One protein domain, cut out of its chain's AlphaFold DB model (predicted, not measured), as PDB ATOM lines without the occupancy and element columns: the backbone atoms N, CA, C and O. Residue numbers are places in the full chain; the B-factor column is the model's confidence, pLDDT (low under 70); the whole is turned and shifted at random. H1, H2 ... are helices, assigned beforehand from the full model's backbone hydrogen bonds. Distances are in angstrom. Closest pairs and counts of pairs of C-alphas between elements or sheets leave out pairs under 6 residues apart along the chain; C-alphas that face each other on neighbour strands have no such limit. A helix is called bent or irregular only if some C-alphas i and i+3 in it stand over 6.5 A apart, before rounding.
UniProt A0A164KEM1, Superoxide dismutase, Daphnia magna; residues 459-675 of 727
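Overview. This is residues 459 to 675 of the 727 residues of the protein "Superoxide dismutase" of Daphnia magna (UniProt A0A164KEM1). Two layers of helices stand one behind the other: H5, H7, H10 and H14 side by side, running the same way, and behind them H6, H8 and H13, running back. H1, H3 and H4 close the end at H5, while the short H11 folds back where H10 ends. The printed part has 217 residues with fifteen named helices, H1 to H15 along the chain, and no named strand; the class is all helix. It is compact, with a radius of gyration of the C-alphas of 18.5 A and spans of 53 by 43 by 33 A.

Along the chain. H10, the longest helix, holds residues 594 to 613 and measures 27.2 A, from C-alpha 594 at (66.116, 98.838, 137.835). Before it come H1, residues 459 to 476, 25.7 A, from C-alpha 459 at (44.150, 129.085, 151.871); H2, 479 to 483; H3, 490 to 502; H4, 506 to 516; H5, 524 to 536; H6, 539 to 550; H7, 556 to 569, 20.8 A; H8, 575 to 586; and H9, 588 to 592. After it come H11, 615 to 621; H12, 624 to 627; H13, 636 to 652, 22.7 A; H14, 656 to 669, 20.4 A; and H15, 672 to 675, ending at C-alpha 675 (81.668, 94.306, 157.688). H7 is irregular, with C-alphas 564 and 567 7.0 A apart, and H13 only just, with C-alphas 640 and 643 6.7 A apart.

Arrangement. H10 is the hub, touching six helices. It touches H14 at a shallow tilt of 16 degrees, the same way; their closest C-alphas, of Tyr 609 and Ile 669, are 4.7 A apart. It touches H7 at a shallow tilt of 7 degrees, closest at the C-alphas of Val 560 and Leu 596, 5.2 A. H5, H6, H7, H8, H10, H13 and H14 form an up and down bundle, each running against the one before it. H13 and H14 are a helical hairpin, closest at the C-alphas of Ala 650 and Arg 659, 4.6 A. H1 touches H3 at a shallow tilt of 27 degrees, opposite ways, closest at the C-alphas of Ala 465 and Leu 497, 5.4 A. H4 touches H6, with residues 540 to 544 of H6 alone, closest at the C-alphas of Tyr 506 and Pro 540, 4.7 A. H9 and H10 only just touch, with 3 pairs of C-alphas within 8 A, and only at the corner. H2, H12 and H15 touch no helix. Every O i to N i+4 pair is within hydrogen-bond range in H1 to H6 and H8 to H11, against 6 of 10 in H7, 10 of 13 in H13 and 9 of 10 in H14; H12 and H15 are too short for such a pair.

Size, cuts and confidence. The C-alphas farthest apart, of Ala 480 and Val 675, are 54.3 A apart. The printed part has no cut and no long link. Mean pLDDT of the printed part is 92.2; residues 485, 487 and 521 are under 70.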
ATOM      1  N   ASP A 459      44.856 128.675 153.095       91.62
ATOM      2  CA  ASP A 459      44.150 129.085 151.871       91.62
ATOM      3  C   ASP A 459      44.850 130.236 151.135       91.62
ATOM      4  O   ASP A 459      44.864 130.279 149.904       91.62
ATOM      5  N   ILE A 460      45.482 131.146 151.881       93.00
ATOM      6  CA  ILE A 460      46.271 132.243 151.308       93.00
ATOM      7  C   ILE A 460      47.549 131.677 150.686       93.00
ATOM      8  O   ILE A 460      47.885 132.030 149.557       93.00
ATOM      9  N   LEU A 461      48.222 130.756 151.385       93.25
ATOM     10  CA  LEU A 461      49.418 130.078 150.878       93.25
ATOM     11  C   LEU A 461      49.128 129.301 149.593       93.25
ATOM     12  O   LEU A 461      49.888 129.409 148.636       93.25
ATOM     13  N   LYS A 462      48.009 128.570 149.533       94.88
ATOM     14  CA  LYS A 462      47.572 127.857 148.322       94.88
ATOM     15  C   LYS A 462      47.309 128.821 147.169       94.88
ATOM     16  O   LYS A 462      47.781 128.578 146.063       94.88
ATOM     17  N   LYS A 463      46.594 129.926 147.412       95.19
ATOM     18  CA  LYS A 463      46.326 130.944 146.383       95.19
ATOM     19  C   LYS A 463      47.620 131.542 145.830       95.19
ATOM     20  O   LYS A 463      47.751 131.711 144.620       95.19
ATOM     21  N   GLU A 464      48.573 131.833 146.706       95.56
ATOM     22  CA  GLU A 464      49.871 132.372 146.312       95.56
ATOM     23  C   GLU A 464      50.730 131.336 145.576       95.56
ATOM     24  O   GLU A 464      51.346 131.654 144.562       95.56
ATOM     25  N   ALA A 465      50.707 130.074 146.012       96.75
ATOM     26  CA  ALA A 465      51.361 128.971 145.316       96.75
ATOM     27  C   ALA A 465      50.798 128.776 143.898       96.75
ATOM     28  O   ALA A 465      51.569 128.561 142.967       96.75
ATOM     29  N   LEU A 466      49.480 128.916 143.707       97.19
ATOM     30  CA  LEU A 466      48.850 128.885 142.381       97.19
ATOM     31  C   LEU A 466      49.332 130.040 141.497       97.19
ATOM     32  O   LEU A 466      49.677 129.818 140.340       97.19
ATOM     33  N   ARG A 467      49.385 131.264 142.041       97.06
ATOM     34  CA  ARG A 467      49.897 132.440 141.318       97.06
ATOM     35  C   ARG A 467      51.347 132.223 140.875       97.06
ATOM     36  O   ARG A 467      51.655 132.397 139.700       97.06
ATOM     37  N   LEU A 468      52.210 131.806 141.805       96.81
ATOM     38  CA  LEU A 468      53.627 131.541 141.546       96.81
ATOM     39  C   LEU A 468      53.815 130.428 140.514       96.81
ATOM     40  O   LEU A 468      54.626 130.586 139.609       96.81
ATOM     41  N   LEU A 469      53.060 129.331 140.616       97.00
ATOM     42  CA  LEU A 469      53.127 128.230 139.657       97.00
ATOM     43  C   LEU A 469      52.786 128.702 138.237       97.00
ATOM     44  O   LEU A 469      53.553 128.435 137.316       97.00
ATOM     45  N   SER A 470      51.697 129.456 138.068       95.94
ATOM     46  CA  SER A 470      51.307 130.009 136.764       95.94
ATOM     47  C   SER A 470      52.373 130.938 136.176       95.94
ATOM     48  O   SER A 470      52.652 130.879 134.980       95.94
ATOM     49  N   GLU A 471      53.001 131.776 137.004       94.19
ATOM     50  CA  GLU A 471      54.093 132.651 136.562       94.19
ATOM     51  C   GLU A 471      55.348 131.870 136.169       94.19
ATOM     52  O   GLU A 471      55.961 132.194 135.158       94.19
ATOM     53  N   ILE A 472      55.717 130.834 136.928       94.31
ATOM     54  CA  ILE A 472      56.873 129.985 136.608       94.31
ATOM     55  C   ILE A 472      56.640 129.248 135.287       94.31
ATOM     56  O   ILE A 472      57.542 129.213 134.457       94.31
ATOM     57  N   ILE A 473      55.443 128.694 135.067       93.06
ATOM     58  CA  ILE A 473      55.098 128.017 133.808       93.06
ATOM     59  C   ILE A 473      55.228 128.997 132.634       93.06
ATOM     60  O   ILE A 473      55.943 128.713 131.679       93.06
ATOM     61  N   SER A 474      54.621 130.183 132.751       91.94
ATOM     62  CA  SER A 474      54.716 131.244 131.738       91.94
ATOM     63  C   SER A 474      56.164 131.669 131.459       91.94
ATOM     64  O   SER A 474      56.538 131.944 130.318       91.94
ATOM     65  N   ASP A 475      57.008 131.716 132.492       89.94
ATOM     66  CA  ASP A 475      58.420 132.039 132.332       89.94
ATOM     67  C   ASP A 475      59.161 130.935 131.572       89.94
ATOM     68  O   ASP A 475      59.771 131.229 130.547       89.94
ATOM     69  N   VAL A 476      59.077 129.684 132.034       89.00
ATOM     70  CA  VAL A 476      59.817 128.536 131.478       89.00
ATOM     71  C   VAL A 476      59.391 128.210 130.043       89.00
ATOM     72  O   VAL A 476      60.215 127.783 129.236       89.00
ATOM     73  N   GLU A 477      58.123 128.431 129.703       88.44
ATOM     74  CA  GLU A 477      57.599 128.193 128.353       88.44
ATOM     75  C   GLU A 477      57.889 129.349 127.383       88.44
ATOM     76  O   GLU A 477      57.704 129.207 126.175       88.44
ATOM     77  N   SER A 478      58.379 130.490 127.875       86.38
ATOM     78  CA  SER A 478      58.717 131.627 127.019       86.38
ATOM     79  C   SER A 478      60.080 131.476 126.339       86.38
ATOM     80  O   SER A 478      61.061 131.071 126.959       86.38
ATOM     81  N   GLU A 479      60.187 131.926 125.086       79.81
ATOM     82  CA  GLU A 479      61.464 131.944 124.350       79.81
ATOM     83  C   GLU A 479      62.547 132.765 125.070       79.81
ATOM     84  O   GLU A 479      63.717 132.387 125.086       79.81
ATOM     85  N   ALA A 480      62.149 133.853 125.739       73.44
ATOM     86  CA  ALA A 480      63.047 134.720 126.501       73.44
ATOM     87  C   ALA A 480      63.797 133.979 127.622       73.44
ATOM     88  O   ALA A 480      64.933 134.337 127.926       73.44
ATOM     89  N   TYR A 481      63.203 132.933 128.206       76.81
ATOM     90  CA  TYR A 481      63.861 132.132 129.238       76.81
ATOM     91  C   TYR A 481      65.053 131.346 128.692       76.81
ATOM     92  O   TYR A 481      66.064 131.235 129.372       76.81
ATOM     93  N   TYR A 482      64.987 130.854 127.453       77.56
ATOM     94  CA  TYR A 482      66.109 130.139 126.832       77.56
ATOM     95  C   TYR A 482      67.239 131.071 126.386       77.56
ATOM     96  O   TYR A 482      68.373 130.624 126.222       77.56
ATOM     97  N   VAL A 483      66.937 132.360 126.204       77.69
ATOM     98  CA  VAL A 483      67.921 133.389 125.850       77.69
ATOM     99  C   VAL A 483      68.622 133.928 127.098       77.69
ATOM    100  O   VAL A 483      69.848 134.018 127.115       77.69
ATOM    101  N   ASP A 484      67.865 134.255 128.147       74.62
ATOM    102  CA  ASP A 484      68.399 134.685 129.442       74.62
ATOM    103  C   ASP A 484      67.503 134.202 130.603       74.62
ATOM    104  O   ASP A 484      66.586 134.919 131.030       74.62
ATOM    105  N   PRO A 485      67.790 133.017 131.175       69.00
ATOM    106  CA  PRO A 485      67.030 132.458 132.294       69.00
ATOM    107  C   PRO A 485      67.048 133.334 133.556       69.00
ATOM    108  O   PRO A 485      66.184 133.193 134.425       69.00
ATOM    109  N   SER A 486      68.045 134.216 133.695       72.31
ATOM    110  CA  SER A 486      68.234 135.042 134.891       72.31
ATOM    111  C   SER A 486      67.344 136.286 134.896       72.31
ATOM    112  O   SER A 486      66.908 136.720 135.962       72.31
ATOM    113  N   SER A 487      66.983 136.792 133.712       68.44
ATOM    114  CA  SER A 487      66.172 138.004 133.526       68.44
ATOM    115  C   SER A 487      64.786 137.953 134.184       68.44
ATOM    116  O   SER A 487      64.233 138.987 134.558       68.44
ATOM    117  N   LYS A 488      64.215 136.753 134.341       76.44
ATOM    118  CA  LYS A 488      62.847 136.551 134.842       76.44
ATOM    119  C   LYS A 488      62.749 136.219 136.331       76.44
ATOM    120  O   LYS A 488      61.639 136.064 136.843       76.44
ATOM    121  N   TYR A 489      63.881 136.103 137.031       85.12
ATOM    122  CA  TYR A 489      63.933 135.725 138.453       85.12
ATOM    123  C   TYR A 489      63.158 134.429 138.770       85.12
ATOM    124  O   TYR A 489      62.628 134.243 139.866       85.12
ATOM    125  N   THR A 490      63.073 133.498 137.814       87.62
ATOM    126  CA  THR A 490      62.275 132.266 137.945       87.62
ATOM    127  C   THR A 490      62.732 131.410 139.129       87.62
ATOM    128  O   THR A 490      61.906 130.842 139.843       87.62
ATOM    129  N   SER A 491      64.036 131.389 139.413       87.62
ATOM    130  CA  SER A 491      64.605 130.708 140.582       87.62
ATOM    131  C   SER A 491      64.072 131.261 141.910       87.62
ATOM    132  O   SER A 491      63.787 130.487 142.827       87.62
ATOM    133  N   ASP A 492      63.873 132.579 142.013       89.81
ATOM    134  CA  ASP A 492      63.314 133.207 143.212       89.81
ATOM    135  C   ASP A 492      61.841 132.836 143.383       89.81
ATOM    136  O   ASP A 492      61.414 132.491 144.487       89.81
ATOM    137  N   LYS A 493      61.079 132.795 142.283       93.06
ATOM    138  CA  LYS A 493      59.680 132.338 142.288       93.06
ATOM    139  C   LYS A 493      59.564 130.872 142.709       93.06
ATOM    140  O   LYS A 493      58.721 130.554 143.543       93.06
ATOM    141  N   ILE A 494      60.440 129.986 142.220       92.75
ATOM    142  CA  ILE A 494      60.506 128.578 142.662       92.75
ATOM    143  C   ILE A 494      60.836 128.503 144.159       92.75
ATOM    144  O   ILE A 494      60.226 127.730 144.903       92.75
ATOM    145  N   ASN A 495      61.765 129.337 144.635       91.50
ATOM    146  CA  ASN A 495      62.121 129.412 146.049       91.50
ATOM    147  C   ASN A 495      60.951 129.906 146.925       91.50
ATOM    148  O   ASN A 495      60.779 129.425 148.045       91.50
ATOM    149  N   MET A 496      60.130 130.832 146.427       93.12
ATOM    150  CA  MET A 496      58.892 131.259 147.091       93.12
ATOM    151  C   MET A 496      57.835 130.150 147.072       93.12
ATOM    152  O   MET A 496      57.241 129.865 148.113       93.12
ATOM    153  N   LEU A 497      57.658 129.468 145.935       95.88
ATOM    154  CA  LEU A 497      56.706 128.367 145.782       95.88
ATOM    155  C   LEU A 497      57.015 127.242 146.773       95.88
ATOM    156  O   LEU A 497      56.141 126.852 147.546       95.88
ATOM    157  N   ARG A 498      58.269 126.772 146.843       93.81
ATOM    158  CA  ARG A 498      58.646 125.732 147.818       93.81
ATOM    159  C   ARG A 498      58.443 126.179 149.271       93.81
ATOM    160  O   ARG A 498      58.168 125.347 150.120       93.81
ATOM    161  N   ARG A 499      58.590 127.471 149.602       92.94
ATOM    162  CA  ARG A 499      58.370 127.975 150.976       92.94
ATOM    163  C   ARG A 499      56.887 127.953 151.337       92.94
ATOM    164  O   ARG A 499      56.548 127.596 152.465       92.94
ATOM    165  N   ALA A 500      56.024 128.290 150.378       94.81
ATOM    166  CA  ALA A 500      54.583 128.151 150.536       94.81
ATOM    167  C   ALA A 500      54.199 126.678 150.742       94.81
ATOM    168  O   ALA A 500      53.517 126.366 151.712       94.81
ATOM    169  N   LEU A 501      54.710 125.762 149.908       95.69
ATOM    170  CA  LEU A 501      54.433 124.324 150.032       95.69
ATOM    171  C   LEU A 501      55.014 123.704 151.314       95.69
ATOM    172  O   LEU A 501      54.340 122.912 151.963       95.69
ATOM    173  N   ALA A 502      56.218 124.096 151.738       93.88
ATOM    174  CA  ALA A 502      56.813 123.641 152.998       93.88
ATOM    175  C   ALA A 502      56.006 124.057 154.244       93.88
ATOM    176  O   ALA A 502      56.211 123.490 155.315       93.88
ATOM    177  N   SER A 503      55.105 125.034 154.106       93.81
ATOM    178  CA  SER A 503      54.224 125.522 155.173       93.81
ATOM    179  C   SER A 503      52.848 124.838 155.187       93.81
ATOM    180  O   SER A 503      52.003 125.219 155.988       93.81
ATOM    181  N   LEU A 504      52.604 123.857 154.307       95.00
ATOM    182  CA  LEU A 504      51.337 123.127 154.207       95.00
ATOM    183  C   LEU A 504      51.462 121.701 154.759       95.00
ATOM    184  O   LEU A 504      52.467 121.016 154.552       95.00
ATOM    185  N   GLU A 505      50.403 121.222 155.411       95.44
ATOM    186  CA  GLU A 505      50.308 119.834 155.864       95.44
ATOM    187  C   GLU A 505      49.915 118.875 154.731       95.44
ATOM    188  O   GLU A 505      49.489 119.274 153.644       95.44
ATOM    189  N   TYR A 506      50.004 117.566 154.983       97.12
ATOM    190  CA  TYR A 506      49.782 116.536 153.964       97.12
ATOM    191  C   TYR A 506      48.436 116.660 153.236       97.12
ATOM    192  O   TYR A 506      48.384 116.579 152.010       97.12
ATOM    193  N   ASN A 507      47.340 116.875 153.971       96.75
ATOM    194  CA  ASN A 507      46.003 116.977 153.374       96.75
ATOM    195  C   ASN A 507      45.864 118.229 152.493       96.75
ATOM    196  O   ASN A 507      45.181 118.209 151.470       96.75
ATOM    197  N   GLU A 508      46.532 119.313 152.877       96.94
ATOM    198  CA  GLU A 508      46.499 120.591 152.176       96.94
ATOM    199  C   GLU A 508      47.336 120.549 150.904       96.94
ATOM    200  O   GLU A 508      46.875 121.011 149.860       96.94
ATOM    201  N   LEU A 509      48.521 119.937 150.984       97.69
ATOM    202  CA  LEU A 509      49.364 119.625 149.836       97.69
ATOM    203  C   LEU A 509      48.633 118.711 148.860       97.69
ATOM    204  O   LEU A 509      48.616 118.985 147.665       97.69
ATOM    205  N   MET A 510      47.985 117.655 149.353       96.94
ATOM    206  CA  MET A 510      47.199 116.753 148.516       96.94
ATOM    207  C   MET A 510      46.078 117.503 147.785       96.94
ATOM    208  O   MET A 510      45.896 117.289 146.589       96.94
ATOM    209  N   GLY A 511      45.363 118.401 148.472       96.31
ATOM    210  CA  GLY A 511      44.340 119.250 147.857       96.31
ATOM    211  C   GLY A 511      44.907 120.193 146.791       96.31
ATOM    212  O   GLY A 511      44.362 120.267 145.694       96.31
ATOM    213  N   PHE A 512      46.030 120.858 147.082       97.38
ATOM    214  CA  PHE A 512      46.723 121.727 146.125       97.38
ATOM    215  C   PHE A 512      47.185 120.952 144.885       97.38
ATOM    216  O   PHE A 512      46.865 121.334 143.764       97.38
ATOM    217  N   VAL A 513      47.885 119.829 145.070       96.88
ATOM    218  CA  VAL A 513      48.390 119.015 143.958       96.88
ATOM    219  C   VAL A 513      47.235 118.450 143.140       96.88
ATOM    220  O   VAL A 513      47.294 118.486 141.919       96.88
ATOM    221  N   ALA A 514      46.153 117.983 143.769       95.31
ATOM    222  CA  ALA A 514      44.975 117.508 143.045       95.31
ATOM    223  C   ALA A 514      44.340 118.588 142.150       95.31
ATOM    224  O   ALA A 514      43.773 118.245 141.116       95.31
ATOM    225  N   GLN A 515      44.447 119.868 142.525       95.31
ATOM    226  CA  GLN A 515      43.942 120.992 141.737       95.31
ATOM    227  C   GLN A 515      44.819 121.312 140.514       95.31
ATOM    228  O   GLN A 515      44.280 121.687 139.476       95.31
ATOM    229  N   VAL A 516      46.146 121.203 140.633       95.50
ATOM    230  CA  VAL A 516      47.097 121.646 139.588       95.50
ATOM    231  C   VAL A 516      47.638 120.521 138.707       95.50
ATOM    232  O   VAL A 516      48.256 120.796 137.679       95.50
ATOM    233  N   TRP A 517      47.451 119.265 139.116       95.50
ATOM    234  CA  TRP A 517      48.006 118.112 138.416       95.50
ATOM    235  C   TRP A 517      47.296 117.860 137.086       95.50
ATOM    236  O   TRP A 517      46.087 117.632 137.042       95.50
ATOM    237  N   GLU A 518      48.060 117.824 135.998       93.62
ATOM    238  CA  GLU A 518      47.542 117.578 134.656       93.62
ATOM    239  C   GLU A 518      47.644 116.096 134.268       93.62
ATOM    240  O   GLU A 518      48.637 115.428 134.554       93.62
ATOM    241  N   ASN A 519      46.650 115.580 133.537       88.75
ATOM    242  CA  ASN A 519      46.638 114.196 133.031       88.75
ATOM    243  C   ASN A 519      47.333 114.053 131.661       88.75
ATOM    244  O   ASN A 519      46.855 113.323 130.794       88.75
ATOM    245  N   LYS A 520      48.430 114.781 131.440       85.38
ATOM    246  CA  LYS A 520      49.243 114.697 130.215       85.38
ATOM    247  C   LYS A 520      50.486 113.844 130.475       85.38
ATOM    248  O   LYS A 520      51.008 113.858 131.585       85.38
ATOM    249  N   GLU A 521      50.964 113.142 129.447       69.69
ATOM    250  CA  GLU A 521      52.163 112.287 129.528       69.69
ATOM    251  C   GLU A 521      53.423 113.091 129.897       69.69
ATOM    252  O   GLU A 521      54.242 112.632 130.688       69.69
ATOM    253  N   TRP A 522      53.520 114.332 129.408       77.06
ATOM    254  CA  TRP A 522      54.519 115.312 129.832       77.06
ATOM    255  C   TRP A 522      53.832 116.644 130.150       77.06
ATOM    256  O   TRP A 522      53.103 117.189 129.318       77.06
ATOM    257  N   SER A 523      54.025 117.151 131.368       89.75
ATOM    258  CA  SER A 523      53.449 118.420 131.824       89.75
ATOM    259  C   SER A 523      54.495 119.220 132.590       89.75
ATOM    260  O   SER A 523      54.991 118.772 133.628       89.75
ATOM    261  N   THR A 524      54.784 120.427 132.093       90.62
ATOM    262  CA  THR A 524      55.646 121.417 132.749       90.62
ATOM    263  C   THR A 524      55.163 121.690 134.176       90.62
ATOM    264  O   THR A 524      55.958 121.685 135.114       90.62
ATOM    265  N   SER A 525      53.842 121.840 134.354       93.19
ATOM    266  CA  SER A 525      53.199 122.030 135.662       93.19
ATOM    267  C   SER A 525      53.528 120.885 136.621       93.19
ATOM    268  O   SER A 525      54.043 121.122 137.714       93.19
ATOM    269  N   ASN A 526      53.313 119.633 136.194       94.44
ATOM    270  CA  ASN A 526      53.586 118.464 137.035       94.44
ATOM    271  C   ASN A 526      55.063 118.399 137.444       94.44
ATOM    272  O   ASN A 526      55.355 118.113 138.604       94.44
ATOM    273  N   GLN A 527      55.989 118.693 136.524       92.62
ATOM    274  CA  GLN A 527      57.422 118.697 136.822       92.62
ATOM    275  C   GLN A 527      57.789 119.771 137.853       92.62
ATOM    276  O   GLN A 527      58.400 119.446 138.870       92.62
ATOM    277  N   ILE A 528      57.347 121.019 137.653       94.69
ATOM    278  CA  ILE A 528      57.596 122.122 138.595       94.69
ATOM    279  C   ILE A 528      57.020 121.799 139.978       94.69
ATOM    280  O   ILE A 528      57.658 122.075 140.994       94.69
ATOM    281  N   VAL A 529      55.829 121.196 140.038       96.06
ATOM    282  CA  VAL A 529      55.195 120.795 141.301       96.06
ATOM    283  C   VAL A 529      56.010 119.712 142.008       96.06
ATOM    284  O   VAL A 529      56.244 119.831 143.210       96.06
ATOM    285  N   VAL A 530      56.477 118.681 141.293       95.56
ATOM    286  CA  VAL A 530      57.345 117.638 141.870       95.56
ATOM    287  C   VAL A 530      58.645 118.244 142.395       95.56
ATOM    288  O   VAL A 530      59.014 117.979 143.541       95.56
ATOM    289  N   ASP A 531      59.293 119.109 141.617       94.50
ATOM    290  CA  ASP A 531      60.536 119.768 142.019       94.50
ATOM    291  C   ASP A 531      60.322 120.663 143.245       94.50
ATOM    292  O   ASP A 531      61.087 120.592 144.207       94.50
ATOM    293  N   ALA A 532      59.243 121.447 143.282       96.56
ATOM    294  CA  ALA A 532      58.913 122.297 144.421       96.56
ATOM    295  C   ALA A 532      58.590 121.487 145.690       96.56
ATOM    296  O   ALA A 532      59.005 121.879 146.785       96.56
ATOM    297  N   LEU A 533      57.901 120.344 145.572       96.81
ATOM    298  CA  LEU A 533      57.644 119.434 146.696       96.81
ATOM    299  C   LEU A 533      58.940 118.810 147.226       96.81
ATOM    300  O   LEU A 533      59.158 118.785 148.438       96.81
ATOM    301  N   MET A 534      59.831 118.356 146.341       95.25
ATOM    302  CA  MET A 534      61.131 117.824 146.750       95.25
ATOM    303  C   MET A 534      61.999 118.916 147.391       95.25
ATOM    304  O   MET A 534      62.538 118.718 148.474       95.25
ATOM    305  N   LEU A 535      62.064 120.114 146.810       93.56
ATOM    306  CA  LEU A 535      62.791 121.254 147.384       93.56
ATOM    307  C   LEU A 535      62.196 121.753 148.710       93.56
ATOM    308  O   LEU A 535      62.896 122.401 149.494       93.56
ATOM    309  N   SER A 536      60.914 121.482 148.968       93.44
ATOM    310  CA  SER A 536      60.291 121.763 150.265       93.44
ATOM    311  C   SER A 536      60.912 120.894 151.354       93.44
ATOM    312  O   SER A 536      61.182 121.397 152.438       93.44
ATOM    313  N   GLY A 537      61.190 119.618 151.073       92.69
ATOM    314  CA  GLY A 537      61.960 118.734 151.956       92.69
ATOM    315  C   GLY A 537      61.295 118.353 153.284       92.69
ATOM    316  O   GLY A 537      61.925 117.705 154.127       92.69
ATOM    317  N   THR A 538      60.036 118.747 153.489       95.06
ATOM    318  CA  THR A 538      59.232 118.378 154.659       95.06
ATOM    319  C   THR A 538      58.688 116.959 154.501       95.06
ATOM    320  O   THR A 538      58.412 116.508 153.388       95.06
ATOM    321  N   ASN A 539      58.489 116.244 155.612       96.12
ATOM    322  CA  ASN A 539      57.973 114.871 155.567       96.12
ATOM    323  C   ASN A 539      56.657 114.753 154.773       96.12
ATOM    324  O   ASN A 539      56.584 113.864 153.922       96.12
ATOM    325  N   PRO A 540      55.667 115.659 154.931       97.38
ATOM    326  CA  PRO A 540      54.435 115.622 154.143       97.38
ATOM    327  C   PRO A 540      54.658 115.709 152.630       97.38
ATOM    328  O   PRO A 540      54.063 114.931 151.881       97.38
ATOM    329  N   SER A 541      55.541 116.603 152.166       96.94
ATOM    330  CA  SER A 541      55.848 116.743 150.737       96.94
ATOM    331  C   SER A 541      56.515 115.486 150.177       96.94
ATOM    332  O   SER A 541      56.133 115.009 149.108       96.94
ATOM    333  N   LEU A 542      57.454 114.895 150.924       97.12
ATOM    334  CA  LEU A 542      58.131 113.657 150.521       97.12
ATOM    335  C   LEU A 542      57.175 112.465 150.466       97.12
ATOM    336  O   LEU A 542      57.254 111.648 149.548       97.12
ATOM    337  N   MET A 543      56.253 112.371 151.425       97.69
ATOM    338  CA  MET A 543      55.220 111.336 151.421       97.69
ATOM    339  C   MET A 543      54.275 111.490 150.238       97.69
ATOM    340  O   MET A 543      53.945 110.493 149.605       97.69
ATOM    341  N   LEU A 544      53.895 112.714 149.876       97.81
ATOM    342  CA  LEU A 544      53.041 112.934 148.713       97.81
ATOM    343  C   LEU A 544      53.720 112.489 147.408       97.81
ATOM    344  O   LEU A 544      53.102 111.782 146.611       97.81
ATOM    345  N   VAL A 545      55.001 112.827 147.217       97.56
ATOM    346  CA  VAL A 545      55.779 112.378 146.048       97.56
ATOM    347  C   VAL A 545      55.902 110.851 146.023       97.56
ATOM    348  O   VAL A 545      55.630 110.234 144.993       97.56
ATOM    349  N   ARG A 546      56.229 110.220 147.160       97.25
ATOM    350  CA  ARG A 546      56.265 108.752 147.306       97.25
ATOM    351  C   ARG A 546      54.946 108.108 146.871       97.25
ATOM    352  O   ARG A 546      54.961 107.169 146.079       97.25
ATOM    353  N   GLU A 547      53.813 108.611 147.359       97.31
ATOM    354  CA  GLU A 547      52.485 108.092 147.010       97.31
ATOM    355  C   GLU A 547      52.170 108.243 145.517       97.31
ATOM    356  O   GLU A 547      51.559 107.360 144.917       97.31
ATOM    357  N   TYR A 548      52.599 109.339 144.892       96.75
ATOM    358  CA  TYR A 548      52.410 109.548 143.458       96.75
ATOM    359  C   TYR A 548      53.284 108.613 142.614       96.75
ATOM    360  O   TYR A 548      52.818 108.140 141.576       96.75
ATOM    361  N   ILE A 549      54.494 108.276 143.076       97.19
ATOM    362  CA  ILE A 549      55.325 107.248 142.433       97.19
ATOM    363  C   ILE A 549      54.665 105.871 142.557       97.19
ATOM    364  O   ILE A 549      54.522 105.166 141.562       97.19
ATOM    365  N   LEU A 550      54.195 105.497 143.752       97.44
ATOM    366  CA  LEU A 550      53.521 104.210 143.971       97.44
ATOM    367  C   LEU A 550      52.233 104.060 143.149       97.44
ATOM    368  O   LEU A 550      51.909 102.961 142.710       97.44
ATOM    369  N   LYS A 551      51.517 105.161 142.904       95.75
ATOM    370  CA  LYS A 551      50.327 105.193 142.035       95.75
ATOM    371  C   LYS A 551      50.659 105.240 140.539       95.75
ATOM    372  O   LYS A 551      49.737 105.323 139.733       95.75
ATOM    373  N   GLY A 552      51.938 105.249 140.162       93.12
ATOM    374  CA  GLY A 552      52.383 105.354 138.771       93.12
ATOM    375  C   GLY A 552      52.140 106.721 138.125       93.12
ATOM    376  O   GLY A 552      52.286 106.845 136.915       93.12
ATOM    377  N   LYS A 553      51.779 107.753 138.904       93.38
ATOM    378  CA  LYS A 553      51.618 109.130 138.401       93.38
ATOM    379  C   LYS A 553      52.958 109.807 138.129       93.38
ATOM    380  O   LYS A 553      53.030 110.684 137.279       93.38
ATOM    381  N   ILE A 554      53.989 109.415 138.874       93.81
ATOM    382  CA  ILE A 554      55.380 109.817 138.662       93.81
ATOM    383  C   ILE A 554      56.150 108.542 138.331       93.81
ATOM    384  O   ILE A 554      56.247 107.642 139.164       93.81
ATOM    385  N   ALA A 555      56.685 108.445 137.119       92.19
ATOM    386  CA  ALA A 555      57.325 107.231 136.623       92.19
ATOM    387  C   ALA A 555      58.614 107.545 135.851       92.19
ATOM    388  O   ALA A 555      58.941 108.703 135.588       92.19
ATOM    389  N   GLY A 556      59.366 106.498 135.507       91.00
ATOM    390  CA  GLY A 556      60.566 106.617 134.681       91.00
ATOM    391  C   GLY A 556      61.625 107.543 135.284       91.00
ATOM    392  O   GLY A 556      61.958 107.449 136.467       91.00
ATOM    393  N   GLU A 557      62.176 108.423 134.451       90.69
ATOM    394  CA  GLU A 557      63.266 109.322 134.832       90.69
ATOM    395  C   GLU A 557      62.852 110.351 135.890       90.69
ATOM    396  O   GLU A 557      63.618 110.603 136.818       90.69
ATOM    397  N   GLN A 558      61.619 110.860 135.831       92.31
ATOM    398  CA  GLN A 558      61.104 111.818 136.809       92.31
ATOM    399  C   GLN A 558      61.123 111.241 138.233       92.31
ATOM    400  O   GLN A 558      61.584 111.891 139.173       92.31
ATOM    401  N   ALA A 559      60.687 109.984 138.397       95.12
ATOM    402  CA  ALA A 559      60.739 109.292 139.686       95.12
ATOM    403  C   ALA A 559      62.184 109.128 140.180       95.12
ATOM    404  O   ALA A 559      62.472 109.322 141.360       95.12
ATOM    405  N   VAL A 560      63.106 108.787 139.278       95.81
ATOM    406  CA  VAL A 560      64.528 108.612 139.605       95.81
ATOM    407  C   VAL A 560      65.153 109.932 140.062       95.81
ATOM    408  O   VAL A 560      65.831 109.945 141.088       95.81
ATOM    409  N   GLN A 561      64.895 111.035 139.355       94.00
ATOM    410  CA  GLN A 561      65.405 112.363 139.705       94.00
ATOM    411  C   GLN A 561      64.863 112.837 141.062       94.00
ATOM    412  O   GLN A 561      65.646 113.256 141.918       94.00
ATOM    413  N   ALA A 562      63.559 112.672 141.310       94.88
ATOM    414  CA  ALA A 562      62.953 113.007 142.599       94.88
ATOM    415  C   ALA A 562      63.611 112.226 143.753       94.88
ATOM    416  O   ALA A 562      64.029 112.806 144.753       94.88
ATOM    417  N   ILE A 563      63.795 110.912 143.609       96.50
ATOM    418  CA  ILE A 563      64.409 110.083 144.658       96.50
ATOM    419  C   ILE A 563      65.914 110.360 144.825       96.50
ATOM    420  O   ILE A 563      66.435 110.286 145.943       96.50
ATOM    421  N   ALA A 564      66.629 110.710 143.755       93.31
ATOM    422  CA  ALA A 564      68.029 111.127 143.839       93.31
ATOM    423  C   ALA A 564      68.192 112.427 144.648       93.31
ATOM    424  O   ALA A 564      69.168 112.578 145.387       93.31
ATOM    425  N   ALA A 565      67.213 113.333 144.569       91.31
ATOM    426  CA  ALA A 565      67.234 114.605 145.281       91.31
ATOM    427  C   ALA A 565      67.032 114.477 146.801       91.31
ATOM    428  O   ALA A 565      67.362 115.423 147.507       91.31
ATOM    429  N   LEU A 566      66.558 113.333 147.325       90.00
ATOM    430  CA  LEU A 566      66.234 113.143 148.754       90.00
ATOM    431  C   LEU A 566      67.366 113.531 149.716       90.00
ATOM    432  O   LEU A 566      67.119 114.114 150.769       90.00
ATOM    433  N   VAL A 567      68.607 113.196 149.369       86.88
ATOM    434  CA  VAL A 567      69.759 113.308 150.274       86.88
ATOM    435  C   VAL A 567      70.005 114.754 150.744       86.88
ATOM    436  O   VAL A 567      70.070 114.968 151.953       86.88
ATOM    437  N   PRO A 568      70.145 115.759 149.857       86.44
ATOM    438  CA  PRO A 568      70.381 117.143 150.277       86.44
ATOM    439  C   PRO A 568      69.141 117.910 150.766       86.44
ATOM    440  O   PRO A 568      69.309 119.029 151.245       86.44
ATOM    441  N   ILE A 569      67.922 117.380 150.615       90.25
ATOM    442  CA  ILE A 569      66.680 118.149 150.849       90.25
ATOM    443  C   ILE A 569      65.898 117.728 152.095       90.25
ATOM    444  O   ILE A 569      65.153 118.548 152.625       90.25
ATOM    445  N   VAL A 570      66.040 116.487 152.578       93.25
ATOM    446  CA  VAL A 570      65.303 116.012 153.766       93.25
ATOM    447  C   VAL A 570      65.611 116.907 154.966       93.25
ATOM    448  O   VAL A 570      66.758 117.010 155.391       93.25
ATOM    449  N   GLN A 571      64.577 117.519 155.547       92.19
ATOM    450  CA  GLN A 571      64.745 118.395 156.710       92.19
ATOM    451  C   GLN A 571      64.789 117.623 158.036       92.19
ATOM    452  O   GLN A 571      65.556 117.970 158.932       92.19
ATOM    453  N   THR A 572      63.953 116.587 158.184       93.94
ATOM    454  CA  THR A 572      63.774 115.859 159.454       93.94
ATOM    455  C   THR A 572      63.702 114.341 159.223       93.94
ATOM    456  O   THR A 572      62.626 113.794 158.990       93.94
ATOM    457  N   PRO A 573      64.835 113.612 159.280       94.88
ATOM    458  CA  PRO A 573      64.904 112.178 158.982       94.88
ATOM    459  C   PRO A 573      64.345 111.322 160.129       94.88
ATOM    460  O   PRO A 573      65.068 110.561 160.769       94.88
ATOM    461  N   THR A 574      63.054 111.463 160.431       95.62
ATOM    462  CA  THR A 574      62.399 110.743 161.529       95.62
ATOM    463  C   THR A 574      62.401 109.234 161.304       95.62
ATOM    464  O   THR A 574      62.474 108.749 160.172       95.62
ATOM    465  N   LYS A 575      62.296 108.458 162.391       95.25
ATOM    466  CA  LYS A 575      62.236 106.989 162.304       95.25
ATOM    467  C   LYS A 575      61.081 106.517 161.415       95.25
ATOM    468  O   LYS A 575      61.252 105.563 160.663       95.25
ATOM    469  N   GLU A 576      59.949 107.217 161.458       96.12
ATOM    470  CA  GLU A 576      58.789 106.972 160.594       96.12
ATOM    471  C   GLU A 576      59.111 107.219 159.116       96.12
ATOM    472  O   GLU A 576      58.765 106.396 158.268       96.12
ATOM    473  N   LEU A 577      59.815 108.312 158.795       97.06
ATOM    474  CA  LEU A 577      60.236 108.603 157.424       97.06
ATOM    475  C   LEU A 577      61.192 107.529 156.899       97.06
ATOM    476  O   LEU A 577      60.997 107.013 155.800       97.06
ATOM    477  N   LEU A 578      62.197 107.151 157.694       97.06
ATOM    478  CA  LEU A 578      63.147 106.101 157.323       97.06
ATOM    479  C   LEU A 578      62.452 104.745 157.121       97.06
ATOM    480  O   LEU A 578      62.776 104.033 156.171       97.06
ATOM    481  N   ALA A 579      61.471 104.408 157.964       97.25
ATOM    482  CA  ALA A 579      60.643 103.215 157.798       97.25
ATOM    483  C   ALA A 579      59.825 103.262 156.498       97.25
ATOM    484  O   ALA A 579      59.893 102.332 155.696       97.25
ATOM    485  N   SER A 580      59.147 104.379 156.229       97.44
ATOM    486  CA  SER A 580      58.355 104.579 155.010       97.44
ATOM    487  C   SER A 580      59.196 104.496 153.727       97.44
ATOM    488  O   SER A 580      58.756 103.920 152.723       97.44
ATOM    489  N   LEU A 581      60.426 105.024 153.748       97.25
ATOM    490  CA  LEU A 581      61.380 104.918 152.638       97.25
ATOM    491  C   LEU A 581      61.932 103.494 152.476       97.25
ATOM    492  O   LEU A 581      62.161 103.050 151.351       97.25
ATOM    493  N   MET A 582      62.113 102.752 153.571       97.44
ATOM    494  CA  MET A 582      62.488 101.337 153.509       97.44
ATOM    495  C   MET A 582      61.368 100.483 152.905       97.44
ATOM    496  O   MET A 582      61.629  99.608 152.081       97.44
ATOM    497  N   GLU A 583      60.116 100.739 153.280       97.69
ATOM    498  CA  GLU A 583      58.947 100.101 152.666       97.69
ATOM    499  C   GLU A 583      58.828 100.463 151.186       97.69
ATOM    500  O   GLU A 583      58.596  99.589 150.352       97.69
ATOM    501  N   PHE A 584      59.061 101.733 150.843       98.12
ATOM    502  CA  PHE A 584      59.090 102.189 149.457       98.12
ATOM    503  C   PHE A 584      60.137 101.430 148.639       98.12
ATOM    504  O   PHE A 584      59.813 100.901 147.578       98.12
ATOM    505  N   LEU A 585      61.359 101.281 149.164       97.69
ATOM    506  CA  LEU A 585      62.420 100.501 148.524       97.69
ATOM    507  C   LEU A 585      61.993  99.050 148.257       97.69
ATOM    508  O   LEU A 585      62.367  98.498 147.226       97.69
ATOM    509  N   LYS A 586      61.222  98.432 149.157       97.25
ATOM    510  CA  LYS A 586      60.734  97.048 149.022       97.25
ATOM    511  C   LYS A 586      59.498  96.907 148.125       97.25
ATOM    512  O   LYS A 586      59.131  95.782 147.798       97.25
ATOM    513  N   SER A 587      58.848  98.008 147.751       97.94
ATOM    514  CA  SER A 587      57.605  97.978 146.976       97.94
ATOM    515  C   SER A 587      57.793  97.377 145.580       97.94
ATOM    516  O   SER A 587      58.850  97.516 144.965       97.94
ATOM    517  N   GLU A 588      56.741  96.758 145.042       96.81
ATOM    518  CA  GLU A 588      56.758  96.155 143.703       96.81
ATOM    519  C   GLU A 588      57.070  97.183 142.602       96.81
ATOM    520  O   GLU A 588      57.851  96.912 141.688       96.81
ATOM    521  N   VAL A 589      56.536  98.402 142.729       96.44
ATOM    522  CA  VAL A 589      56.780  99.512 141.792       96.44
ATOM    523  C   VAL A 589      58.266  99.864 141.724       96.44
ATOM    524  O   VAL A 589      58.817 100.029 140.637       96.44
ATOM    525  N   VAL A 590      58.946  99.932 142.871       96.31
ATOM    526  CA  VAL A 590      60.388 100.208 142.904       96.31
ATOM    527  C   VAL A 590      61.179  98.989 142.444       96.31
ATOM    528  O   VAL A 590      62.104  99.129 141.648       96.31
ATOM    529  N   GLN A 591      60.810  97.787 142.894       94.69
ATOM    530  CA  GLN A 591      61.535  96.558 142.570       94.69
ATOM    531  C   GLN A 591      61.498  96.195 141.079       94.69
ATOM    532  O   GLN A 591      62.484  95.659 140.565       94.69
ATOM    533  N   SER A 592      60.411  96.531 140.382       94.19
ATOM    534  CA  SER A 592      60.251  96.329 138.934       94.19
ATOM    535  C   SER A 592      61.113  97.266 138.076       94.19
ATOM    536  O   SER A 592      61.457  96.915 136.948       94.19
ATOM    537  N   HIS A 593      61.538  98.419 138.606       94.69
ATOM    538  CA  HIS A 593      62.297  99.428 137.864       94.69
ATOM    539  C   HIS A 593      63.760  99.487 138.320       94.69
ATOM    540  O   HIS A 593      64.087 100.048 139.366       94.69
ATOM    541  N   ARG A 594      64.681  98.962 137.497       93.62
ATOM    542  CA  ARG A 594      66.116  98.838 137.835       93.62
ATOM    543  C   ARG A 594      66.753 100.146 138.328       93.62
ATOM    544  O   ARG A 594      67.371 100.148 139.392       93.62
ATOM    545  N   GLN A 595      66.613 101.244 137.583       94.56
ATOM    546  CA  GLN A 595      67.196 102.541 137.958       94.56
ATOM    547  C   GLN A 595      66.585 103.103 139.247       94.56
ATOM    548  O   GLN A 595      67.325 103.570 140.113       94.56
ATOM    549  N   LEU A 596      65.261 103.028 139.399       96.38
ATOM    550  CA  LEU A 596      64.566 103.527 140.586       96.38
ATOM    551  C   LEU A 596      64.972 102.736 141.831       96.38
ATOM    552  O   LEU A 596      65.292 103.331 142.858       96.38
ATOM    553  N   LYS A 597      65.064 101.407 141.721       96.06
ATOM    554  CA  LYS A 597      65.554 100.524 142.784       96.06
ATOM    555  C   LYS A 597      66.957 100.894 143.254       96.06
ATOM    556  O   LYS A 597      67.175 101.089 144.449       96.06
ATOM    557  N   ILE A 598      67.899 101.003 142.316       95.69
ATOM    558  CA  ILE A 598      69.296 101.345 142.611       95.69
ATOM    559  C   ILE A 598      69.384 102.728 143.266       95.69
ATOM    560  O   ILE A 598      70.034 102.884 144.298       95.69
ATOM    561  N   THR A 599      68.693 103.715 142.698       97.12
ATOM    562  CA  THR A 599      68.711 105.098 143.193       97.12
ATOM    563  C   THR A 599      68.114 105.189 144.592       97.12
ATOM    564  O   THR A 599      68.724 105.779 145.478       97.12
ATOM    565  N   THR A 600      66.984 104.522 144.837       97.81
ATOM    566  CA  THR A 600      66.350 104.474 146.161       97.81
ATOM    567  C   THR A 600      67.283 103.857 147.201       97.81
ATOM    568  O   THR A 600      67.439 104.406 148.292       97.81
ATOM    569  N   ALA A 601      67.957 102.750 146.864       97.81
ATOM    570  CA  ALA A 601      68.908 102.098 147.763       97.81
ATOM    571  C   ALA A 601      70.099 103.009 148.105       97.81
ATOM    572  O   ALA A 601      70.481 103.112 149.273       97.81
ATOM    573  N   LEU A 602      70.669 103.696 147.109       97.44
ATOM    574  CA  LEU A 602      71.788 104.621 147.303       97.44
ATOM    575  C   LEU A 602      71.381 105.849 148.129       97.44
ATOM    576  O   LEU A 602      72.078 106.172 149.095       97.44
ATOM    577  N   SER A 603      70.254 106.486 147.792       96.94
ATOM    578  CA  SER A 603      69.730 107.662 148.497       96.94
ATOM    579  C   SER A 603      69.402 107.348 149.954       96.94
ATOM    580  O   SER A 603      69.860 108.061 150.846       96.94
ATOM    581  N   LEU A 604      68.679 106.252 150.220       97.25
ATOM    582  CA  LEU A 604      68.324 105.853 151.586       97.25
ATOM    583  C   LEU A 604      69.571 105.532 152.417       97.25
ATOM    584  O   LEU A 604      69.691 105.986 153.552       97.25
ATOM    585  N   SER A 605      70.534 104.808 151.845       97.00
ATOM    586  CA  SER A 605      71.774 104.468 152.555       97.00
ATOM    587  C   SER A 605      72.613 105.702 152.878       97.00
ATOM    588  O   SER A 605      73.174 105.809 153.969       97.00
ATOM    589  N   ARG A 606      72.676 106.668 151.951       95.69
ATOM    590  CA  ARG A 606      73.381 107.932 152.174       95.69
ATOM    591  C   ARG A 606      72.684 108.792 153.227       95.69
ATOM    592  O   ARG A 606      73.373 109.347 154.082       95.69
ATOM    593  N   LEU A 607      71.354 108.862 153.200       95.25
ATOM    594  CA  LEU A 607      70.565 109.556 154.217       95.25
ATOM    595  C   LEU A 607      70.778 108.933 155.605       95.25
ATOM    596  O   LEU A 607      70.997 109.660 156.568       95.25
ATOM    597  N   VAL A 608      70.803 107.599 155.708       95.81
ATOM    598  CA  VAL A 608      71.098 106.888 156.965       95.81
ATOM    599  C   VAL A 608      72.497 107.211 157.483       95.81
ATOM    600  O   VAL A 608      72.652 107.479 158.672       95.81
ATOM    601  N   TYR A 609      73.515 107.252 156.622       93.88
ATOM    602  CA  TYR A 609      74.850 107.673 157.050       93.88
ATOM    603  C   TYR A 609      74.853 109.092 157.608       93.88
ATOM    604  O   TYR A 609      75.405 109.348 158.675       93.88
ATOM    605  N   GLN A 610      74.211 110.013 156.895       91.38
ATOM    606  CA  GLN A 610      74.143 111.414 157.277       91.38
ATOM    607  C   GLN A 610      73.365 111.640 158.578       91.38
ATOM    608  O   GLN A 610      73.784 112.452 159.397       91.38
ATOM    609  N   ALA A 611      72.245 110.942 158.767       92.75
ATOM    610  CA  ALA A 611      71.344 111.140 159.897       92.75
ATOM    611  C   ALA A 611      71.733 110.316 161.130       92.75
ATOM    612  O   ALA A 611      71.702 110.842 162.245       92.75
ATOM    613  N   CYS A 612      72.107 109.048 160.931       93.88
ATOM    614  CA  CYS A 612      72.220 108.055 162.000       93.88
ATOM    615  C   CYS A 612      73.664 107.695 162.366       93.88
ATOM    616  O   CYS A 612      73.884 107.203 163.465       93.88
ATOM    617  N   VAL A 613      74.639 107.876 161.465       91.31
ATOM    618  CA  VAL A 613      76.016 107.375 161.664       91.31
ATOM    619  C   VAL A 613      77.013 108.511 161.869       91.31
ATOM    620  O   VAL A 613      77.785 108.499 162.823       91.31
ATOM    621  N   ASN A 614      77.013 109.508 160.986       89.00
ATOM    622  CA  ASN A 614      77.958 110.612 161.049       89.00
ATOM    623  C   ASN A 614      77.417 111.751 161.922       89.00
ATOM    624  O   ASN A 614      76.523 112.492 161.516       89.00
ATOM    625  N   THR A 615      78.006 111.927 163.104       84.12
ATOM    626  CA  THR A 615      77.583 112.941 164.079       84.12
ATOM    627  C   THR A 615      77.673 114.365 163.531       84.12
ATOM    628  O   THR A 615      76.735 115.139 163.696       84.12
ATOM    629  N   THR A 616      78.756 114.716 162.830       80.38
ATOM    630  CA  THR A 616      78.960 116.070 162.286       80.38
ATOM    631  C   THR A 616      77.934 116.411 161.211       80.38
ATOM    632  O   THR A 616      77.304 117.463 161.269       80.38
ATOM    633  N   HIS A 617      77.721 115.516 160.245       81.12
ATOM    634  CA  HIS A 617      76.676 115.697 159.237       81.12
ATOM    635  C   HIS A 617      75.290 115.749 159.877       81.12
ATOM    636  O   HIS A 617      74.485 116.600 159.506       81.12
ATOM    637  N   GLY A 618      75.040 114.878 160.855       85.88
ATOM    638  CA  GLY A 618      73.772 114.817 161.559       85.88
ATOM    639  C   GLY A 618      73.427 116.127 162.264       85.88
ATOM    640  O   GLY A 618      72.283 116.561 162.195       85.88
ATOM    641  N   LEU A 619      74.412 116.756 162.907       81.00
ATOM    642  CA  LEU A 619      74.248 118.054 163.559       81.00
ATOM    643  C   LEU A 619      74.093 119.191 162.551       81.00
ATOM    644  O   LEU A 619      73.265 120.061 162.758       81.00
ATOM    645  N   ASN A 620      74.860 119.190 161.461       78.44
ATOM    646  CA  ASN A 620      74.891 120.310 160.514       78.44
ATOM    647  C   ASN A 620      73.671 120.331 159.577       78.44
ATOM    648  O   ASN A 620      73.202 121.393 159.162       78.44
ATOM    649  N   MET A 621      73.130 119.164 159.227       83.12
ATOM    650  CA  MET A 621      72.055 119.073 158.234       83.12
ATOM    651  C   MET A 621      70.661 118.963 158.842       83.12
ATOM    652  O   MET A 621      69.702 119.285 158.143       83.12
ATOM    653  N   PHE A 622      70.537 118.565 160.110       89.75
ATOM    654  CA  PHE A 622      69.247 118.342 160.763       89.75
ATOM    655  C   PHE A 622      69.180 119.070 162.113       89.75
ATOM    656  O   PHE A 622      70.215 119.215 162.767       89.75
ATOM    657  N   PRO A 623      67.980 119.454 162.589       89.62
ATOM    658  CA  PRO A 623      67.802 120.253 163.807       89.62
ATOM    659  C   PRO A 623      67.954 119.419 165.096       89.62
ATOM    660  O   PRO A 623      67.085 119.415 165.968       89.62
ATOM    661  N   LYS A 624      69.063 118.683 165.236       87.75
ATOM    662  CA  LYS A 624      69.323 117.779 166.370       87.75
ATOM    663  C   LYS A 624      69.462 118.502 167.711       87.75
ATOM    664  O   LYS A 624      69.139 117.911 168.735       87.75
ATOM    665  N   LEU A 625      69.913 119.758 167.718       82.81
ATOM    666  CA  LEU A 625      70.083 120.539 168.953       82.81
ATOM    667  C   LEU A 625      68.755 120.802 169.676       82.81
ATOM    668  O   LEU A 625      68.730 120.882 170.901       82.81
ATOM    669  N   VAL A 626      67.659 120.901 168.921       85.62
ATOM    670  CA  VAL A 626      66.327 121.227 169.447       85.62
ATOM    671  C   VAL A 626      65.363 120.040 169.385       85.62
ATOM    672  O   VAL A 626      64.530 119.884 170.267       85.62
ATOM    673  N   MET A 627      65.500 119.137 168.409       89.31
ATOM    674  CA  MET A 627      64.646 117.941 168.286       89.31
ATOM    675  C   MET A 627      65.296 116.655 168.820       89.31
ATOM    676  O   MET A 627      64.664 115.598 168.843       89.31
ATOM    677  N   GLY A 628      66.561 116.707 169.238       88.88
ATOM    678  CA  GLY A 628      67.331 115.535 169.649       88.88
ATOM    679  C   GLY A 628      67.700 114.597 168.493       88.88
ATOM    680  O   GLY A 628      67.473 114.871 167.312       88.88
ATOM    681  N   GLU A 629      68.270 113.442 168.837       90.75
ATOM    682  CA  GLU A 629      68.720 112.447 167.859       90.75
ATOM    683  C   GLU A 629      67.551 111.819 167.094       90.75
ATOM    684  O   GLU A 629      66.592 111.323 167.689       90.75
ATOM    685  N   PHE A 630      67.629 111.803 165.763       93.25
ATOM    686  CA  PHE A 630      66.589 111.224 164.910       93.25
ATOM    687  C   PHE A 630      66.671 109.695 164.826       93.25
ATOM    688  O   PHE A 630      65.636 109.025 164.846       93.25
ATOM    689  N   CYS A 631      67.884 109.146 164.765       93.62
ATOM    690  CA  CYS A 631      68.149 107.717 164.630       93.62
ATOM    691  C   CYS A 631      69.577 107.368 165.067       93.62
ATOM    692  O   CYS A 631      70.439 108.240 165.135       93.62
ATOM    693  N   ASN A 632      69.822 106.080 165.314       92.75
ATOM    694  CA  ASN A 632      71.133 105.511 165.634       92.75
ATOM    695  C   ASN A 632      71.464 104.320 164.716       92.75
ATOM    696  O   ASN A 632      70.543 103.677 164.205       92.75
ATOM    697  N   PRO A 633      72.747 103.939 164.552       91.75
ATOM    698  CA  PRO A 633      73.128 102.802 163.708       91.75
ATOM    699  C   PRO A 633      72.560 101.471 164.223       91.75
ATOM    700  O   PRO A 633      72.283 100.562 163.447       91.75
ATOM    701  N   SER A 634      72.354 101.368 165.539       92.50
ATOM    702  CA  SER A 634      71.764 100.202 166.203       92.50
ATOM    703  C   SER A 634      70.239 100.128 166.091       92.50
ATOM    704  O   SER A 634      69.664  99.111 166.478       92.50
ATOM    705  N   ASP A 635      69.563 101.171 165.590       94.44
ATOM    706  CA  ASP A 635      68.113 101.119 165.405       94.44
ATOM    707  C   ASP A 635      67.743  99.981 164.439       94.44
ATOM    708  O   ASP A 635      68.402  99.764 163.418       94.44
ATOM    709  N   SER A 636      66.643  99.277 164.731       93.88
ATOM    710  CA  SER A 636      66.176  98.116 163.950       93.88
ATOM    711  C   SER A 636      66.057  98.410 162.448       93.88
ATOM    712  O   SER A 636      66.424  97.573 161.621       93.88
ATOM    713  N   ILE A 637      65.628  99.626 162.085       94.69
ATOM    714  CA  ILE A 637      65.511 100.059 160.687       94.69
ATOM    715  C   ILE A 637      66.845  99.975 159.927       94.69
ATOM    716  O   ILE A 637      66.867  99.586 158.761       94.69
ATOM    717  N   VAL A 638      67.964 100.263 160.592       94.12
ATOM    718  CA  VAL A 638      69.305 100.165 160.006       94.12
ATOM    719  C   VAL A 638      69.830  98.740 160.158       94.12
ATOM    720  O   VAL A 638      70.126  98.076 159.162       94.12
ATOM    721  N   ALA A 639      69.901  98.251 161.399       93.38
ATOM    722  CA  ALA A 639      70.608  97.020 161.739       93.38
ATOM    723  C   ALA A 639      69.918  95.742 161.278       93.38
ATOM    724  O   ALA A 639      70.577  94.816 160.811       93.38
ATOM    725  N   SER A 640      68.598  95.684 161.421       93.56
ATOM    726  CA  SER A 640      67.814  94.474 161.161       93.56
ATOM    727  C   SER A 640      67.091  94.515 159.819       93.56
ATOM    728  O   SER A 640      66.718  93.465 159.304       93.56
ATOM    729  N   GLN A 641      66.893  95.701 159.235       95.69
ATOM    730  CA  GLN A 641      66.147  95.846 157.985       95.69
ATOM    731  C   GLN A 641      67.031  96.268 156.814       95.69
ATOM    732  O   GLN A 641      67.188  95.484 155.881       95.69
ATOM    733  N   LEU A 642      67.608  97.473 156.837       96.88
ATOM    734  CA  LEU A 642      68.330  98.015 155.685       96.88
ATOM    735  C   LEU A 642      69.599  97.218 155.360       96.88
ATOM    736  O   LEU A 642      69.752  96.766 154.227       96.88
ATOM    737  N   VAL A 643      70.488  97.004 156.338       96.62
ATOM    738  CA  VAL A 643      71.768  96.306 156.105       96.62
ATOM    739  C   VAL A 643      71.553  94.875 155.585       96.62
ATOM    740  O   VAL A 643      72.105  94.551 154.527       96.62
ATOM    741  N   PRO A 644      70.728  94.018 156.225       96.25
ATOM    742  CA  PRO A 644      70.494  92.669 155.716       96.25
ATOM    743  C   PRO A 644      69.823  92.668 154.340       96.25
ATOM    744  O   PRO A 644      70.194  91.871 153.481       96.25
ATOM    745  N   TYR A 645      68.880  93.587 154.101       97.00
ATOM    746  CA  TYR A 645      68.196  93.695 152.817       97.00
ATOM    747  C   TYR A 645      69.156  94.039 151.677       97.00
ATOM    748  O   TYR A 645      69.156  93.355 150.658       97.00
ATOM    749  N   LEU A 646      70.002  95.060 151.841       97.12
ATOM    750  CA  LEU A 646      70.962  95.451 150.805       97.12
ATOM    751  C   LEU A 646      71.985  94.341 150.532       97.12
ATOM    752  O   LEU A 646      72.347  94.106 149.381       97.12
ATOM    753  N   ALA A 647      72.422  93.630 151.576       94.44
ATOM    754  CA  ALA A 647      73.310  92.481 151.432       94.44
ATOM    755  C   ALA A 647      72.659  91.349 150.638       94.44
ATOM    756  O   ALA A 647      73.302  90.767 149.766       94.44
ATOM    757  N   GLU A 648      71.387  91.062 150.901       93.81
ATOM    758  CA  GLU A 648      70.645  90.057 150.148       93.81
ATOM    759  C   GLU A 648      70.436  90.482 148.692       93.81
ATOM    760  O   GLU A 648      70.725  89.709 147.779       93.81
ATOM    761  N   GLN A 649      70.060  91.742 148.452       94.38
ATOM    762  CA  GLN A 649      69.942  92.298 147.103       94.38
ATOM    763  C   GLN A 649      71.264  92.206 146.319       94.38
ATOM    764  O   GLN A 649      71.265  91.835 145.145       94.38
ATOM    765  N   ALA A 650      72.406  92.449 146.970       91.94
ATOM    766  CA  ALA A 650      73.721  92.275 146.355       91.94
ATOM    767  C   ALA A 650      74.023  90.809 145.979       91.94
ATOM    768  O   ALA A 650      74.682  90.564 144.965       91.94
ATOM    769  N   LYS A 651      73.543  89.827 146.756       89.69
ATOM    770  CA  LYS A 651      73.722  88.395 146.450       89.69
ATOM    771  C   LYS A 651      72.871  87.942 145.269       89.69
ATOM    772  O   LYS A 651      73.374  87.224 144.403       89.69
ATOM    773  N   ILE A 652      71.598  88.343 145.233       90.31
ATOM    774  CA  ILE A 652      70.652  87.911 144.191       90.31
ATOM    775  C   ILE A 652      70.814  88.683 142.875       90.31
ATOM    776  O   ILE A 652      70.308  88.240 141.843       90.31
ATOM    777  N   ALA A 653      71.522  89.818 142.894       88.56
ATOM    778  CA  ALA A 653      71.785  90.627 141.711       88.56
ATOM    779  C   ALA A 653      72.405  89.791 140.577       88.56
ATOM    780  O   ALA A 653      73.483  89.186 140.717       88.56
ATOM    781  N   LYS A 654      71.712  89.792 139.431       81.75
ATOM    782  CA  LYS A 654      72.129  89.086 138.210       81.75
ATOM    783  C   LYS A 654      73.213  89.870 137.474       81.75
ATOM    784  O   LYS A 654      74.175  89.295 136.974       81.75
ATOM    785  N   ASP A 655      73.076  91.189 137.435       83.94
ATOM    786  CA  ASP A 655      74.014  92.084 136.768       83.94
ATOM    787  C   ASP A 655      75.133  92.557 137.714       83.94
ATOM    788  O   ASP A 655      74.919  92.796 138.905       83.94
ATOM    789  N   ALA A 656      76.340  92.728 137.168       82.00
ATOM    790  CA  ALA A 656      77.486  93.231 137.920       82.00
ATOM    791  C   ALA A 656      77.295  94.696 138.346       82.00
ATOM    792  O   ALA A 656      77.716  95.064 139.442       82.00
ATOM    793  N   GLY A 657      76.641  95.516 137.514       86.50
ATOM    794  CA  GLY A 657      76.316  96.903 137.850       86.50
ATOM    795  C   GLY A 657      75.326  96.997 139.010       86.50
ATOM    796  O   GLY A 657      75.557  97.738 139.961       86.50
ATOM    797  N   GLU A 658      74.269  96.188 138.982       89.94
ATOM    798  CA  GLU A 658      73.295  96.092 140.076       89.94
ATOM    799  C   GLU A 658      73.935  95.595 141.383       89.94
ATOM    800  O   GLU A 658      73.751  96.203 142.438       89.94
ATOM    801  N   ARG A 659      74.765  94.547 141.314       91.31
ATOM    802  CA  ARG A 659      75.532  94.058 142.467       91.31
ATOM    803  C   ARG A 659      76.425  95.147 143.057       91.31
ATOM    804  O   ARG A 659      76.431  95.345 144.269       91.31
ATOM    805  N   MET A 660      77.166  95.855 142.203       90.12
ATOM    806  CA  MET A 660      78.039  96.952 142.620       90.12
ATOM    807  C   MET A 660      77.245  98.084 143.272       90.12
ATOM    808  O   MET A 660      77.683  98.630 144.281       90.12
ATOM    809  N   ALA A 661      76.064  98.409 142.746       93.94
ATOM    810  CA  ALA A 661      75.205  99.437 143.313       93.94
ATOM    811  C   ALA A 661      74.734  99.089 144.734       93.94
ATOM    812  O   ALA A 661      74.831  99.931 145.623       93.94
ATOM    813  N   PHE A 662      74.300  97.851 144.990       95.88
ATOM    814  CA  PHE A 662      73.899  97.427 146.338       95.88
ATOM    815  C   PHE A 662      75.078  97.315 147.312       95.88
ATOM    816  O   PHE A 662      74.943  97.679 148.480       95.88
ATOM    817  N   LEU A 663      76.256  96.891 146.843       93.25
ATOM    818  CA  LEU A 663      77.482  96.941 147.647       93.25
ATOM    819  C   LEU A 663      77.901  98.384 147.961       93.25
ATOM    820  O   LEU A 663      78.331  98.669 149.076       93.25
ATOM    821  N   THR A 664      77.727  99.303 147.011       95.06
ATOM    822  CA  THR A 664      77.961 100.739 147.221       95.06
ATOM    823  C   THR A 664      76.958 101.310 148.217       95.06
ATOM    824  O   THR A 664      77.343 102.059 149.107       95.06
ATOM    825  N   ALA A 665      75.686 100.913 148.133       96.81
ATOM    826  CA  ALA A 665      74.662 101.290 149.101       96.81
ATOM    827  C   ALA A 665      75.019 100.801 150.518       96.81
ATOM    828  O   ALA A 665      75.005 101.594 151.452       96.81
ATOM    829  N   LEU A 666      75.456  99.545 150.677       95.31
ATOM    830  CA  LEU A 666      75.995  99.053 151.954       95.31
ATOM    831  C   LEU A 666      77.181  99.888 152.441       95.31
ATOM    832  O   LEU A 666      77.213 100.290 153.601       95.31
ATOM    833  N   GLY A 667      78.141 100.169 151.556       90.75
ATOM    834  CA  GLY A 667      79.311 100.991 151.865       90.75
ATOM    835  C   GLY A 667      78.942 102.411 152.300       90.75
ATOM    836  O   GLY A 667      79.535 102.928 153.245       90.75
ATOM    837  N   ASN A 668      77.920 103.006 151.676       94.06
ATOM    838  CA  ASN A 668      77.441 104.350 151.992       94.06
ATOM    839  C   ASN A 668      76.985 104.490 153.441       94.06
ATOM    840  O   ASN A 668      77.124 105.588 153.963       94.06
ATOM    841  N   ILE A 669      76.488 103.421 154.082       94.12
ATOM    842  CA  ILE A 669      76.072 103.435 155.498       94.12
ATOM    843  C   ILE A 669      77.255 103.779 156.410       94.12
ATOM    844  O   ILE A 669      77.056 104.425 157.431       94.12
ATOM    845  N   GLY A 670      78.483 103.386 156.050       87.81
ATOM    846  CA  GLY A 670      79.697 103.845 156.728       87.81
ATOM    847  C   GLY A 670      79.826 103.432 158.201       87.81
ATOM    848  O   GLY A 670      80.416 104.174 158.978       87.81
ATOM    849  N   HIS A 671      79.281 102.273 158.590       91.62
ATOM    850  CA  HIS A 671      79.328 101.752 159.964       91.62
ATOM    851  C   HIS A 671      79.898 100.325 160.007       91.62
ATOM    852  O   HIS A 671      79.645  99.534 159.100       91.62
ATOM    853  N   GLU A 672      80.618  99.949 161.070       90.31
ATOM    854  CA  GLU A 672      81.309  98.647 161.186       90.31
ATOM    855  C   GLU A 672      80.383  97.424 161.059       90.31
ATOM    856  O   GLU A 672      80.792  96.357 160.602       90.31
ATOM    857  N   MET A 673      79.102  97.595 161.377       91.31
ATOM    858  CA  MET A 673      78.075  96.555 161.267       91.31
ATOM    859  C   MET A 673      77.918  95.969 159.858       91.31
ATOM    860  O   MET A 673      77.373  94.879 159.713       91.31
ATOM    861  N   ILE A 674      78.364  96.677 158.813       91.31
ATOM    862  CA  ILE A 674      78.294  96.177 157.436       91.31
ATOM    863  C   ILE A 674      79.395  95.150 157.148       91.31
ATOM    864  O   ILE A 674      79.274  94.369 156.205       91.31
ATOM    865  N   VAL A 675      80.472  95.123 157.943       87.19
ATOM    866  CA  VAL A 675      81.668  94.306 157.688       87.19
ATOM    867  C   VAL A 675      81.333  92.817 157.523       87.19
ATOM    868  O   VAL A 675      81.779  92.239 156.528       87.19
TER     869      VAL A 675